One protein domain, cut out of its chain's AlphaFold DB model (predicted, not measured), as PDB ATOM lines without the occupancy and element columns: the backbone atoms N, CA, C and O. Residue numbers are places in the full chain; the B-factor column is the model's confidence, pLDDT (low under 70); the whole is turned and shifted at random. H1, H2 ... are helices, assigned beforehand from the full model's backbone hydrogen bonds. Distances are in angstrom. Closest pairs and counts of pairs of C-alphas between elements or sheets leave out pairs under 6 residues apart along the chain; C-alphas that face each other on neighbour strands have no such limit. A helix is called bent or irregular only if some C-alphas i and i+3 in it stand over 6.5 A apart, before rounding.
ATOM      1  N   ALA A 202     200.230 185.502 221.921       72.31
ATOM      2  CA  ALA A 202     199.553 186.456 222.804       72.31
ATOM      3  C   ALA A 202     198.912 187.626 222.038       72.31
ATOM      4  O   ALA A 202     198.145 188.396 222.617       72.31
ATOM      5  N   LYS A 203     199.230 187.762 220.743       71.19
ATOM      6  CA  LYS A 203     198.803 188.864 219.872       71.19
ATOM      7  C   LYS A 203     197.274 188.944 219.768       71.19
ATOM      8  O   LYS A 203     196.711 190.018 219.950       71.19
ATOM      9  N   HIS A 204     196.606 187.801 219.618       68.69
ATOM     10  CA  HIS A 204     195.143 187.709 219.597       68.69
ATOM     11  C   HIS A 204     194.493 188.186 220.911       68.69
ATOM     12  O   HIS A 204     193.641 189.074 220.905       68.69
ATOM     13  N   ASP A 205     194.936 187.656 222.058       70.56
ATOM     14  CA  ASP A 205     194.407 188.041 223.377       70.56
ATOM     15  C   ASP A 205     194.684 189.526 223.685       70.56
ATOM     16  O   ASP A 205     193.852 190.218 224.278       70.56
ATOM     17  N   TYR A 206     195.842 190.036 223.253       63.75
ATOM     18  CA  TYR A 206     196.182 191.454 223.314       63.75
ATOM     19  C   TYR A 206     195.201 192.305 222.494       63.75
ATOM     20  O   TYR A 206     194.700 193.305 223.011       63.75
ATOM     21  N   TYR A 207     194.868 191.893 221.267       67.00
ATOM     22  CA  TYR A 207     193.901 192.598 220.424       67.00
ATOM     23  C   TYR A 207     192.494 192.623 221.016       67.00
ATOM     24  O   TYR A 207     191.883 193.693 221.074       67.00
ATOM     25  N   LEU A 208     192.012 191.500 221.553       68.12
ATOM     26  CA  LEU A 208     190.723 191.456 222.250       68.12
ATOM     27  C   LEU A 208     190.698 192.370 223.484       68.12
ATOM     28  O   LEU A 208     189.695 193.037 223.747       68.12
ATOM     29  N   ARG A 209     191.793 192.406 224.255       65.75
ATOM     30  CA  ARG A 209     191.876 193.157 225.516       65.75
ATOM     31  C   ARG A 209     191.995 194.662 225.315       65.75
ATOM     32  O   ARG A 209     191.424 195.419 226.097       65.75
ATOM     33  N   GLU A 210     192.772 195.108 224.333       61.25
ATOM     34  CA  GLU A 210     193.082 196.532 224.177       61.25
ATOM     35  C   GLU A 210     191.910 197.348 223.619       61.25
ATOM     36  O   GLU A 210     191.930 198.568 223.755       61.25
ATOM     37  N   GLY A 211     190.880 196.731 223.018       54.72
ATOM     38  CA  GLY A 211     189.682 197.450 222.559       54.72
ATOM     39  C   GLY A 211     189.980 198.636 221.625       54.72
ATOM     40  O   GLY A 211     189.170 199.555 221.511       54.72
ATOM     41  N   ARG A 212     191.153 198.647 220.974       47.06
ATOM     42  CA  ARG A 212     191.628 199.723 220.089       47.06
ATOM     43  C   ARG A 212     191.124 199.505 218.667       47.06
ATOM     44  O   ARG A 212     191.912 199.330 217.742       47.06
ATOM     45  N   GLY A 213     189.803 199.542 218.508       45.09
ATOM     46  CA  GLY A 213     189.120 199.378 217.219       45.09
ATOM     47  C   GLY A 213     189.498 200.398 216.134       45.09
ATOM     48  O   GLY A 213     189.151 200.188 214.982       45.09
ATOM     49  N   ASP A 214     190.239 201.461 216.466       46.88
ATOM     50  CA  ASP A 214     190.618 202.519 215.515       46.88
ATOM     51  C   ASP A 214     192.053 202.380 214.958       46.88
ATOM     52  O   ASP A 214     192.499 203.233 214.193       46.88
ATOM     53  N   SER A 215     192.829 201.366 215.367       52.50
ATOM     54  CA  SER A 215     194.251 201.220 214.976       52.50
ATOM     55  C   SER A 215     194.620 199.847 214.418       52.50
ATOM     56  O   SER A 215     195.789 199.619 214.126       52.50
ATOM     57  N   LEU A 216     193.649 198.943 214.309       57.91
ATOM     58  CA  LEU A 216     193.844 197.573 213.854       57.91
ATOM     59  C   LEU A 216     193.092 197.375 212.551       57.91
ATOM     60  O   LEU A 216     191.890 197.633 212.492       57.91
ATOM     61  N   THR A 217     193.803 196.960 211.507       69.31
ATOM     62  CA  THR A 217     193.149 196.488 210.290       69.31
ATOM     63  C   THR A 217     192.455 195.161 210.595       69.31
ATOM     64  O   THR A 217     192.861 194.419 211.489       69.31
ATOM     65  N   GLU A 218     191.380 194.868 209.869       73.06
ATOM     66  CA  GLU A 218     190.703 193.564 209.917       73.06
ATOM     67  C   GLU A 218     191.703 192.421 209.652       73.06
ATOM     68  O   GLU A 218     191.732 191.439 210.388       73.06
ATOM     69  N   GLU A 219     192.631 192.653 208.721       76.19
ATOM     70  CA  GLU A 219     193.737 191.758 208.359       76.19
ATOM     71  C   GLU A 219     194.644 191.386 209.554       76.19
ATOM     72  O   GLU A 219     195.008 190.222 209.716       76.19
ATOM     73  N   ASP A 220     194.982 192.333 210.439       76.88
ATOM     74  CA  ASP A 220     195.829 192.056 211.613       76.88
ATOM     75  C   ASP A 220     195.129 191.146 212.635       76.88
ATOM     76  O   ASP A 220     195.771 190.312 213.287       76.88
ATOM     77  N   ALA A 221     193.816 191.323 212.802       77.56
ATOM     78  CA  ALA A 221     193.012 190.514 213.711       77.56
ATOM     79  C   ALA A 221     192.818 189.093 213.164       77.56
ATOM     80  O   ALA A 221     192.970 188.130 213.919       77.56
ATOM     81  N   GLU A 222     192.549 188.965 211.862       80.00
ATOM     82  CA  GLU A 222     192.448 187.681 211.164       80.00
ATOM     83  C   GLU A 222     193.764 186.902 211.223       80.00
ATOM     84  O   GLU A 222     193.762 185.724 211.586       80.00
ATOM     85  N   LEU A 223     194.900 187.563 210.980       81.19
ATOM     86  CA  LEU A 223     196.216 186.939 211.113       81.19
ATOM     87  C   LEU A 223     196.465 186.445 212.543       81.19
ATOM     88  O   LEU A 223     196.876 185.306 212.742       81.19
ATOM     89  N   ALA A 224     196.185 187.262 213.560       81.75
ATOM     90  CA  ALA A 224     196.386 186.844 214.947       81.75
ATOM     91  C   ALA A 224     195.479 185.667 215.354       81.75
ATOM     92  O   ALA A 224     195.895 184.812 216.140       81.75
ATOM     93  N   ALA A 225     194.252 185.608 214.827       85.06
ATOM     94  CA  ALA A 225     193.364 184.462 214.995       85.06
ATOM     95  C   ALA A 225     193.918 183.217 214.283       85.06
ATOM     96  O   ALA A 225     193.957 182.143 214.882       85.06
ATOM     97  N   ALA A 226     194.421 183.357 213.053       85.81
ATOM     98  CA  ALA A 226     195.054 182.272 212.305       85.81
ATOM     99  C   ALA A 226     196.294 181.716 213.027       85.81
ATOM    100  O   ALA A 226     196.419 180.502 213.167       85.81
ATOM    101  N   GLU A 227     197.162 182.577 213.568       84.69
ATOM    102  CA  GLU A 227     198.316 182.176 214.389       84.69
ATOM    103  C   GLU A 227     197.875 181.378 215.626       84.69
ATOM    104  O   GLU A 227     198.429 180.316 215.935       84.69
ATOM    105  N   LEU A 228     196.842 181.854 216.332       87.44
ATOM    106  CA  LEU A 228     196.313 181.159 217.503       87.44
ATOM    107  C   LEU A 228     195.652 179.824 217.124       87.44
ATOM    108  O   LEU A 228     195.845 178.830 217.826       87.44
ATOM    109  N   ASN A 229     194.936 179.766 216.002       90.81
ATOM    110  CA  ASN A 229     194.334 178.543 215.475       90.81
ATOM    111  C   ASN A 229     195.401 177.537 215.032       90.81
ATOM    112  O   ASN A 229     195.280 176.351 215.326       90.81
ATOM    113  N   HIS A 230     196.499 177.997 214.435       89.19
ATOM    114  CA  HIS A 230     197.644 177.161 214.089       89.19
ATOM    115  C   HIS A 230     198.295 176.535 215.334       89.19
ATOM    116  O   HIS A 230     198.608 175.341 215.356       89.19
ATOM    117  N   PHE A 231     198.466 177.306 216.412       89.94
ATOM    118  CA  PHE A 231     198.895 176.780 217.713       89.94
ATOM    119  C   PHE A 231     197.874 175.787 218.300       89.94
ATOM    120  O   PHE A 231     198.239 174.691 218.734       89.94
ATOM    121  N   ASN A 232     196.587 176.140 218.288       93.88
ATOM    122  CA  ASN A 232     195.518 175.332 218.872       93.88
ATOM    123  C   ASN A 232     195.295 174.008 218.130       93.88
ATOM    124  O   ASN A 232     195.044 173.004 218.788       93.88
ATOM    125  N   ALA A 233     195.452 173.973 216.806       94.62
ATOM    126  CA  ALA A 233     195.392 172.754 216.001       94.62
ATOM    127  C   ALA A 233     196.417 171.710 216.471       94.62
ATOM    128  O   ALA A 233     196.069 170.572 216.791       94.62
ATOM    129  N   ARG A 234     197.681 172.119 216.613       93.94
ATOM    130  CA  ARG A 234     198.767 171.247 217.087       93.94
ATOM    131  C   ARG A 234     198.593 170.876 218.563       93.94
ATOM    132  O   ARG A 234     198.766 169.719 218.944       93.94
ATOM    133  N   LYS A 235     198.168 171.827 219.401       95.62
ATOM    134  CA  LYS A 235     197.825 171.569 220.810       95.62
ATOM    135  C   LYS A 235     196.696 170.547 220.951       95.62
ATOM    136  O   LYS A 235     196.767 169.680 221.820       95.62
ATOM    137  N   LYS A 236     195.672 170.623 220.104       96.62
ATOM    138  CA  LYS A 236     194.547 169.691 220.108       96.62
ATOM    139  C   LYS A 236     195.002 168.258 219.839       96.62
ATOM    140  O   LYS A 236     194.549 167.360 220.541       96.62
ATOM    141  N   ILE A 237     195.947 168.047 218.923       97.06
ATOM    142  CA  ILE A 237     196.512 166.714 218.645       97.06
ATOM    143  C   ILE A 237     197.119 166.090 219.911       97.06
ATOM    144  O   ILE A 237     196.845 164.929 220.213       97.06
ATOM    145  N   TYR A 238     197.872 166.861 220.703       96.94
ATOM    146  CA  TYR A 238     198.384 166.389 221.995       96.94
ATOM    147  C   TYR A 238     197.263 165.997 222.965       96.94
ATOM    148  O   TYR A 238     197.314 164.925 223.572       96.94
ATOM    149  N   LEU A 239     196.249 166.856 223.110       96.88
ATOM    150  CA  LEU A 239     195.126 166.628 224.024       96.88
ATOM    151  C   LEU A 239     194.300 165.402 223.617       96.88
ATOM    152  O   LEU A 239     193.996 164.556 224.458       96.88
ATOM    153  N   ASP A 240     193.995 165.257 222.329       97.00
ATOM    154  CA  ASP A 240     193.234 164.128 221.788       97.00
ATOM    155  C   ASP A 240     193.977 162.795 221.962       97.00
ATOM    156  O   ASP A 240     193.344 161.735 222.043       97.00
ATOM    157  N   CYS A 241     195.310 162.849 222.043       97.31
ATOM    158  CA  CYS A 241     196.179 161.709 222.316       97.31
ATOM    159  C   CYS A 241     196.451 161.484 223.811       97.31
ATOM    160  O   CYS A 241     197.223 160.589 224.134       97.31
ATOM    161  N   GLY A 242     195.811 162.234 224.718       96.25
ATOM    162  CA  GLY A 242     195.828 161.972 226.163       96.25
ATOM    163  C   GLY A 242     196.934 162.677 226.952       96.25
ATOM    164  O   GLY A 242     197.216 162.286 228.085       96.25
ATOM    165  N   TRP A 243     197.582 163.701 226.390       96.81
ATOM    166  CA  TRP A 243     198.658 164.420 227.080       96.81
ATOM    167  C   TRP A 243     198.172 165.149 228.352       96.81
ATOM    168  O   TRP A 243     197.113 165.782 228.306       96.81
ATOM    169  N   PRO A 244     198.954 165.177 229.455       93.44
ATOM    170  CA  PRO A 244     200.228 164.477 229.675       93.44
ATOM    171  C   PRO A 244     200.090 163.100 230.348       93.44
ATOM    172  O   PRO A 244     201.083 162.382 230.438       93.44
ATOM    173  N   ASP A 245     198.908 162.752 230.864       91.62
ATOM    174  CA  ASP A 245     198.752 161.640 231.810       91.62
ATOM    175  C   ASP A 245     198.572 160.276 231.117       91.62
ATOM    176  O   ASP A 245     199.274 159.321 231.450       91.62
ATOM    177  N   ASP A 246     197.688 160.192 230.119       93.06
ATOM    178  CA  ASP A 246     197.338 158.960 229.392       93.06
ATOM    179  C   ASP A 246     197.838 159.017 227.934       93.06
ATOM    180  O   ASP A 246     197.130 158.646 226.995       93.06
ATOM    181  N   PHE A 247     199.054 159.538 227.730       95.69
ATOM    182  CA  PHE A 247     199.552 159.878 226.397       95.69
ATOM    183  C   PHE A 247     199.895 158.657 225.529       95.69
ATOM    184  O   PHE A 247     200.801 157.880 225.841       95.69
ATOM    185  N   ASP A 248     199.218 158.532 224.387       95.19
ATOM    186  CA  ASP A 248     199.511 157.537 223.357       95.19
ATOM    187  C   ASP A 248     200.438 158.123 222.286       95.19
ATOM    188  O   ASP A 248     199.997 158.747 221.318       95.19
ATOM    189  N   VAL A 249     201.740 157.870 222.448       91.25
ATOM    190  CA  VAL A 249     202.780 158.353 221.526       91.25
ATOM    191  C   VAL A 249     202.583 157.858 220.091       91.25
ATOM    192  O   VAL A 249     202.835 158.604 219.155       91.25
ATOM    193  N   ARG A 250     202.079 156.633 219.880       93.06
ATOM    194  CA  ARG A 250     201.905 156.090 218.522       93.06
ATOM    195  C   ARG A 250     200.741 156.756 217.812       93.06
ATOM    196  O   ARG A 250     200.815 157.035 216.618       93.06
ATOM    197  N   ARG A 251     199.654 156.999 218.549       96.44
ATOM    198  CA  ARG A 251     198.513 157.755 218.032       96.44
ATOM    199  C   ARG A 251     198.903 159.203 217.749       96.44
ATOM    200  O   ARG A 251     198.488 159.735 216.724       96.44
ATOM    201  N   PHE A 252     199.721 159.803 218.614       95.38
ATOM    202  CA  PHE A 252     200.264 161.139 218.401       95.38
ATOM    203  C   PHE A 252     201.133 161.219 217.144       95.38
ATOM    204  O   PHE A 252     200.883 162.077 216.307       95.38
ATOM    205  N   GLU A 253     202.096 160.310 216.967       92.31
ATOM    206  CA  GLU A 253     202.964 160.269 215.780       92.31
ATOM    207  C   GLU A 253     202.151 160.118 214.486       92.31
ATOM    208  O   GLU A 253     202.431 160.799 213.500       92.31
ATOM    209  N   ALA A 254     201.112 159.275 214.495       95.00
ATOM    210  CA  ALA A 254     200.208 159.130 213.356       95.00
ATOM    211  C   ALA A 254     199.436 160.429 213.065       95.00
ATOM    212  O   ALA A 254     199.435 160.894 211.929       95.00
ATOM    213  N   ALA A 255     198.837 161.047 214.088       95.88
ATOM    214  CA  ALA A 255     198.072 162.285 213.938       95.88
ATOM    215  C   ALA A 255     198.950 163.482 213.529       95.88
ATOM    216  O   ALA A 255     198.548 164.286 212.693       95.88
ATOM    217  N   GLN A 256     200.162 163.591 214.078       94.00
ATOM    218  CA  GLN A 256     201.153 164.582 213.661       94.00
ATOM    219  C   GLN A 256     201.575 164.355 212.205       94.00
ATOM    220  O   GLN A 256     201.684 165.318 211.453       94.00
ATOM    221  N   GLY A 257     201.788 163.102 211.793       92.75
ATOM    222  CA  GLY A 257     202.119 162.758 210.411       92.75
ATOM    223  C   GLY A 257     201.013 163.133 209.420       92.75
ATOM    224  O   GLY A 257     201.305 163.747 208.397       92.75
ATOM    225  N   GLU A 258     199.757 162.816 209.741       94.62
ATOM    226  CA  GLU A 258     198.585 163.199 208.937       94.62
ATOM    227  C   GLU A 258     198.454 164.723 208.828       94.62
ATOM    228  O   GLU A 258     198.330 165.251 207.724       94.62
ATOM    229  N   TRP A 259     198.565 165.433 209.954       94.00
ATOM    230  CA  TRP A 259     198.488 166.892 209.978       94.00
ATOM    231  C   TRP A 259     199.619 167.539 209.169       94.00
ATOM    232  O   TRP A 259     199.365 168.436 208.371       94.00
ATOM    233  N   ASN A 260     200.859 167.062 209.335       90.25
ATOM    234  CA  ASN A 260     202.015 167.580 208.601       90.25
ATOM    235  C   ASN A 260     201.869 167.352 207.088       90.25
ATOM    236  O   ASN A 260     202.256 168.217 206.309       90.25
ATOM    237  N   GLN A 261     201.322 166.204 206.671       89.94
ATOM    238  CA  GLN A 261     201.100 165.909 205.256       89.94
ATOM    239  C   GLN A 261     200.020 166.813 204.651       89.94
ATOM    240  O   GLN A 261     200.252 167.369 203.588       89.94
ATOM    241  N   GLU A 262     198.883 167.013 205.325       91.19
ATOM    242  CA  GLU A 262     197.826 167.904 204.818       91.19
ATOM    243  C   GLU A 262     198.294 169.367 204.776       91.19
ATOM    244  O   GLU A 262     198.050 170.059 203.791       91.19
ATOM    245  N   TYR A 263     199.031 169.823 205.798       87.94
ATOM    246  CA  TYR A 263     199.656 171.150 205.793       87.94
ATOM    247  C   TYR A 263     200.603 171.304 204.597       87.94
ATOM    248  O   TYR A 263     200.526 172.294 203.874       87.94
ATOM    249  N   ARG A 264     201.467 170.306 204.355       83.31
ATOM    250  CA  ARG A 264     202.369 170.288 203.197       83.31
ATOM    251  C   ARG A 264     201.594 170.343 201.888       83.31
ATOM    252  O   ARG A 264     201.946 171.161 201.055       83.31
ATOM    253  N   ASP A 265     200.572 169.515 201.709       85.75
ATOM    254  CA  ASP A 265     199.816 169.452 200.453       85.75
ATOM    255  C   ASP A 265     199.188 170.817 200.111       85.75
ATOM    256  O   ASP A 265     199.218 171.237 198.959       85.75
ATOM    257  N   ILE A 266     198.700 171.554 201.116       84.00
ATOM    258  CA  ILE A 266     198.162 172.917 200.949       84.00
ATOM    259  C   ILE A 266     199.274 173.934 200.645       84.00
ATOM    260  O   ILE A 266     199.066 174.888 199.893       84.00
ATOM    261  N   CYS A 267     200.453 173.759 201.242       76.81
ATOM    262  CA  CYS A 267     201.590 174.656 201.056       76.81
ATOM    263  C   CYS A 267     202.367 174.411 199.754       76.81
ATOM    264  O   CYS A 267     202.818 175.379 199.164       76.81
ATOM    265  N   GLU A 268     202.520 173.172 199.278       69.12
ATOM    266  CA  GLU A 268     203.192 172.838 198.008       69.12
ATOM    267  C   GLU A 268     202.391 173.301 196.779       69.12
ATOM    268  O   GLU A 268     202.957 173.487 195.701       69.12
ATOM    269  N   GLU A 269     201.085 173.546 196.933       57.38
ATOM    270  CA  GLU A 269     200.276 174.252 195.933       57.38
ATOM    271  C   GLU A 269     200.644 175.753 195.822       57.38
ATOM    272  O   GLU A 269     200.306 176.391 194.820       57.38
ATOM    273  N   ALA A 270     201.393 176.307 196.789       51.19
ATOM    274  CA  ALA A 270     201.974 177.650 196.768       51.19
ATOM    275  C   ALA A 270     203.495 177.579 196.476       51.19
ATOM    276  O   ALA A 270     204.266 176.978 197.213       51.19
ATOM    277  N   GLU A 271     203.942 178.162 195.363       48.91
ATOM    278  CA  GLU A 271     205.276 177.954 194.767       48.91
ATOM    279  C   GLU A 271     206.509 178.145 195.704       48.91
ATOM    280  O   GLU A 271     206.617 179.126 196.437       48.91
ATOM    281  N   ASP A 272     207.486 177.229 195.563       48.34
ATOM    282  CA  ASP A 272     208.960 177.366 195.699       48.34
ATOM    283  C   ASP A 272     209.606 177.906 197.003       48.34
ATOM    284  O   ASP A 272     210.777 178.300 196.981       48.34
ATOM    285  N   ASN A 273     208.931 177.858 198.156       51.75
ATOM    286  CA  ASN A 273     209.560 178.166 199.455       51.75
ATOM    287  C   ASN A 273     209.939 176.907 200.254       51.75
ATOM    288  O   ASN A 273     209.322 175.851 200.121       51.75
ATOM    289  N   ASP A 274     210.983 177.007 201.084       57.06
ATOM    290  CA  ASP A 274     211.394 175.919 201.977       57.06
ATOM    291  C   ASP A 274     210.242 175.592 202.938       57.06
ATOM    292  O   ASP A 274     209.801 176.438 203.714       57.06
ATOM    293  N   LEU A 275     209.746 174.355 202.889       53.88
ATOM    294  CA  LEU A 275     208.651 173.856 203.728       53.88
ATOM    295  C   LEU A 275     208.890 174.059 205.230       53.88
ATOM    296  O   LEU A 275     207.933 174.156 205.997       53.88
ATOM    297  N   ASN A 276     210.151 174.165 205.658       53.38
ATOM    298  CA  ASN A 276     210.486 174.461 207.047       53.38
ATOM    299  C   ASN A 276     210.219 175.929 207.426       53.38
ATOM    300  O   ASN A 276     209.884 176.193 208.581       53.38
ATOM    301  N   ASP A 277     210.324 176.859 206.474       55.50
ATOM    302  CA  ASP A 277     210.039 178.290 206.653       55.50
ATOM    303  C   ASP A 277     208.526 178.525 206.701       55.50
ATOM    304  O   ASP A 277     208.043 179.354 207.464       55.50
ATOM    305  N   LEU A 278     207.758 177.725 205.953       54.97
ATOM    306  CA  LEU A 278     206.296 177.816 205.856       54.97
ATOM    307  C   LEU A 278     205.560 177.568 207.182       54.97
ATOM    308  O   LEU A 278     204.393 177.927 207.312       54.97
ATOM    309  N   VAL A 279     206.204 176.921 208.154       53.62
ATOM    310  CA  VAL A 279     205.597 176.559 209.446       53.62
ATOM    311  C   VAL A 279     206.049 177.488 210.577       53.62
ATOM    312  O   VAL A 279     205.343 177.633 211.578       53.62
ATOM    313  N   THR A 280     207.224 178.103 210.438       54.19
ATOM    314  CA  THR A 280     207.803 179.028 211.422       54.19
ATOM    315  C   THR A 280     207.545 180.492 211.076       54.19
ATOM    316  O   THR A 280     207.504 181.319 211.988       54.19
ATOM    317  N   ASP A 281     207.330 180.811 209.799       60.62
ATOM    318  CA  ASP A 281     206.985 182.143 209.321       60.62
ATOM    319  C   ASP A 281     205.464 182.279 209.157       60.62
ATOM    320  O   ASP A 281     204.837 181.727 208.250       60.62
ATOM    321  N   THR A 282     204.845 183.028 210.069       56.47
ATOM    322  CA  THR A 282     203.394 183.237 210.084       56.47
ATOM    323  C   THR A 282     202.910 184.124 208.937       56.47
ATOM    324  O   THR A 282     201.705 184.179 208.689       56.47
ATOM    325  N   VAL A 283     203.820 184.761 208.188       54.44
ATOM    326  CA  VAL A 283     203.496 185.578 207.008       54.44
ATOM    327  C   VAL A 283     202.783 184.754 205.927       54.44
ATOM    328  O   VAL A 283     201.898 185.280 205.257       54.44
ATOM    329  N   TYR A 284     203.043 183.446 205.824       61.09
ATOM    330  CA  TYR A 284     202.375 182.572 204.848       61.09
ATOM    331  C   TYR A 284     200.909 182.253 205.168       61.09
ATOM    332  O   TYR A 284     200.168 181.837 204.277       61.09
ATOM    333  N   LEU A 285     200.460 182.464 206.413       67.94
ATOM    334  CA  LEU A 285     199.045 182.308 206.761       67.94
ATOM    335  C   LEU A 285     198.189 183.406 206.119       67.94
ATOM    336  O   LEU A 285     197.042 183.141 205.782       67.94
ATOM    337  N   VAL A 286     198.736 184.614 205.929       65.56
ATOM    338  CA  VAL A 286     197.992 185.776 205.404       65.56
ATOM    339  C   VAL A 286     197.593 185.576 203.943       65.56
ATOM    340  O   VAL A 286     196.483 185.926 203.548       65.56
ATOM    341  N   ASP A 287     198.479 184.974 203.153       71.06
ATOM    342  CA  ASP A 287     198.306 184.856 201.705       71.06
ATOM    343  C   ASP A 287     197.642 183.532 201.276       71.06
ATOM    344  O   ASP A 287     197.428 183.309 200.083       71.06
ATOM    345  N   ASN A 288     197.286 182.652 202.226       81.50
ATOM    346  CA  ASN A 288     196.733 181.326 201.938       81.50
ATOM    347  C   ASN A 288     195.407 181.056 202.693       81.50
ATOM    348  O   ASN A 288     195.410 180.538 203.815       81.50
ATOM    349  N   PRO A 289     194.240 181.360 202.083       86.00
ATOM    350  CA  PRO A 289     192.938 181.166 202.725       86.00
ATOM    351  C   PRO A 289     192.608 179.691 203.001       86.00
ATOM    352  O   PRO A 289     191.908 179.393 203.974       86.00
ATOM    353  N   ASP A 290     193.121 178.763 202.189       87.62
ATOM    354  CA  ASP A 290     192.937 177.327 202.409       87.62
ATOM    355  C   ASP A 290     193.699 176.863 203.655       87.62
ATOM    356  O   ASP A 290     193.180 176.067 204.445       87.62
ATOM    357  N   LEU A 291     194.877 177.445 203.902       86.50
ATOM    358  CA  LEU A 291     195.656 177.208 205.110       86.50
ATOM    359  C   LEU A 291     194.953 177.754 206.360       86.50
ATOM    360  O   LEU A 291     194.852 177.036 207.357       86.50
ATOM    361  N   ILE A 292     194.382 178.965 206.300       88.56
ATOM    362  CA  ILE A 292     193.557 179.529 207.387       88.56
ATOM    363  C   ILE A 292     192.383 178.591 207.708       88.56
ATOM    364  O   ILE A 292     192.140 178.244 208.870       88.56
ATOM    365  N   ALA A 293     191.664 178.136 206.679       90.44
ATOM    366  CA  ALA A 293     190.538 177.226 206.847       90.44
ATOM    367  C   ALA A 293     190.969 175.862 207.413       90.44
ATOM    368  O   ALA A 293     190.247 175.267 208.220       90.44
ATOM    369  N   PHE A 294     192.138 175.356 207.012       92.44
ATOM    370  CA  PHE A 294     192.721 174.127 207.544       92.44
ATOM    371  C   PHE A 294     193.071 174.245 209.025       92.44
ATOM    372  O   PHE A 294     192.653 173.387 209.807       92.44
ATOM    373  N   VAL A 295     193.780 175.300 209.442       91.62
ATOM    374  CA  VAL A 295     194.175 175.452 210.850       91.62
ATOM    375  C   VAL A 295     192.967 175.694 211.752       91.62
ATOM    376  O   VAL A 295     192.897 175.108 212.831       91.62
ATOM    377  N   ALA A 296     191.962 176.452 211.299       92.00
ATOM    378  CA  ALA A 296     190.712 176.638 212.036       92.00
ATOM    379  C   ALA A 296     189.931 175.320 212.180       92.00
ATOM    380  O   ALA A 296     189.512 174.953 213.278       92.00
ATOM    381  N   ARG A 297     189.790 174.550 211.090       95.38
ATOM    382  CA  ARG A 297     189.155 173.221 211.123       95.38
ATOM    383  C   ARG A 297     189.894 172.264 212.058       95.38
ATOM    384  O   ARG A 297     189.251 171.552 212.826       95.38
ATOM    385  N   SER A 298     191.221 172.257 211.992       95.00
ATOM    386  CA  SER A 298     192.078 171.388 212.801       95.00
ATOM    387  C   SER A 298     192.064 171.769 214.283       95.00
ATOM    388  O   SER A 298     192.145 170.889 215.136       95.00
ATOM    389  N   ALA A 299     191.913 173.057 214.608       94.44
ATOM    390  CA  ALA A 299     191.725 173.534 215.979       94.44
ATOM    391  C   ALA A 299     190.361 173.128 216.568       94.44
ATOM    392  O   ALA A 299     190.236 172.981 217.785       94.44
ATOM    393  N   GLY A 300     189.349 172.894 215.728       94.62
ATOM    394  CA  GLY A 300     188.050 172.377 216.150       94.62
ATOM    395  C   GLY A 300     187.332 173.318 217.118       94.62
ATOM    396  O   GLY A 300     187.100 174.483 216.817       94.62
ATOM    397  N   ASP A 301     186.971 172.815 218.297       94.75
ATOM    398  CA  ASP A 301     186.322 173.591 219.361       94.75
ATOM    399  C   ASP A 301     187.250 174.616 220.034       94.75
ATOM    400  O   ASP A 301     186.780 175.472 220.781       94.75
ATOM    401  N   MET A 302     188.553 174.548 219.754       92.94
ATOM    402  CA  MET A 302     189.547 175.520 220.209       92.94
ATOM    403  C   MET A 302     189.765 176.666 219.212       92.94
ATOM    404  O   MET A 302     190.601 177.532 219.477       92.94
ATOM    405  N   ALA A 303     189.082 176.661 218.065       91.38
ATOM    406  CA  ALA A 303     189.215 177.726 217.082       91.38
ATOM    407  C   ALA A 303     188.660 179.061 217.619       91.38
ATOM    408  O   ALA A 303     187.641 179.077 218.316       91.38
TER     409      ALA A 303
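AT A GLANCE: This is residues 202 to 303 of the 304 residues of an uncharacterized protein of Elsinoe ampelina (UniProt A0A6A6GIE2). The longest helix, H2, and H3 after it make an open helical hairpin in the shape of a V; H6 crosses H2 and also packs on the part of H3 near its last residues. H1 folds back on the part of H2 near its first residues, while the short H5 packs on H2 and the short H4 lies on the side of the V away from H6. The printed part has 102 residues with six named helices, H1 to H6 in order along the chain, and no named strand; its class is all helix. It is flat, with spans of 48 by 37 by 19 A, and only just compact, close to loose, with a radius of gyration of the C-alphas of 15.1 A.

IN THESE COORDINATES: H1, residues 203 to 210, begins with C-alpha 203 at (198.803, 188.864, 219.872) and is 10.5 A long. H2, residues 218 to 240, runs 31.8 A from C-alpha 218 at (190.703, 193.564, 209.917), with a kink of 27 degrees near residue 234. H3, residues 249 to 268, measures 27.6 A. H4, residues 277 to 280, and H5, residues 283 to 286, measure 5.3 A and 5.7 A. H6, residues 289 to 302, runs 18.7 A and ends with C-alpha 302 at (189.547, 175.520, 220.209). H6 is irregular: C-alphas 298 and 301 are 9.0 A apart.

HOW THE PARTS SIT: H2 is the hub and touches four other helices. With residues 221 to 228 alone it touches H1, at a steep tilt of 58 degrees, opposite ways; the closest C-alphas are those of His 204 and Ala 224, 4.9 A. H2 and H3 form a hairpin and touch at a shallow tilt of 30 degrees, opposite ways, through residues 234 to 238 and 252 to 256 alone; the closest C-alphas, of Tyr 238 and Phe 252, are 6.6 A apart. H2 touches H6 with residues 226 to 236 alone, at a steep tilt of 52 degrees, the same way; the closest C-alphas, of Ala 233 and Ala 299, are 3.7 A apart. H6 touches H3 at a shallow tilt of 26 degrees, opposite ways, with Ile 266 and Leu 291 closest at 6.5 A between C-alphas. H5 touches H2, with the C-alphas of Leu 223 and Val 286 closest at 6.1 A. H4 is close to H3 but not clearly touching; their closest C-alphas, of Cys 267 and Leu 278, are 7.4 A apart. H1 and H6 are apart. In H1 and H3 every O i to N i+4 pair is within hydrogen-bond range, in H2 18 of 19 and in H6 8 of 10; H4 and H5 are too short for such a pair.

THE WHOLE: The C-alphas farthest apart, of Asp 214 and Arg 250, are 47.9 A apart. Residues 209 to 215, of which 209 and 210 belong to H1, stand free. The printed part has no cut and no long link. The mean pLDDT of the printed part is 79.3, with residue 204, residues 206 to 217 and residues 268 to 286 under 70.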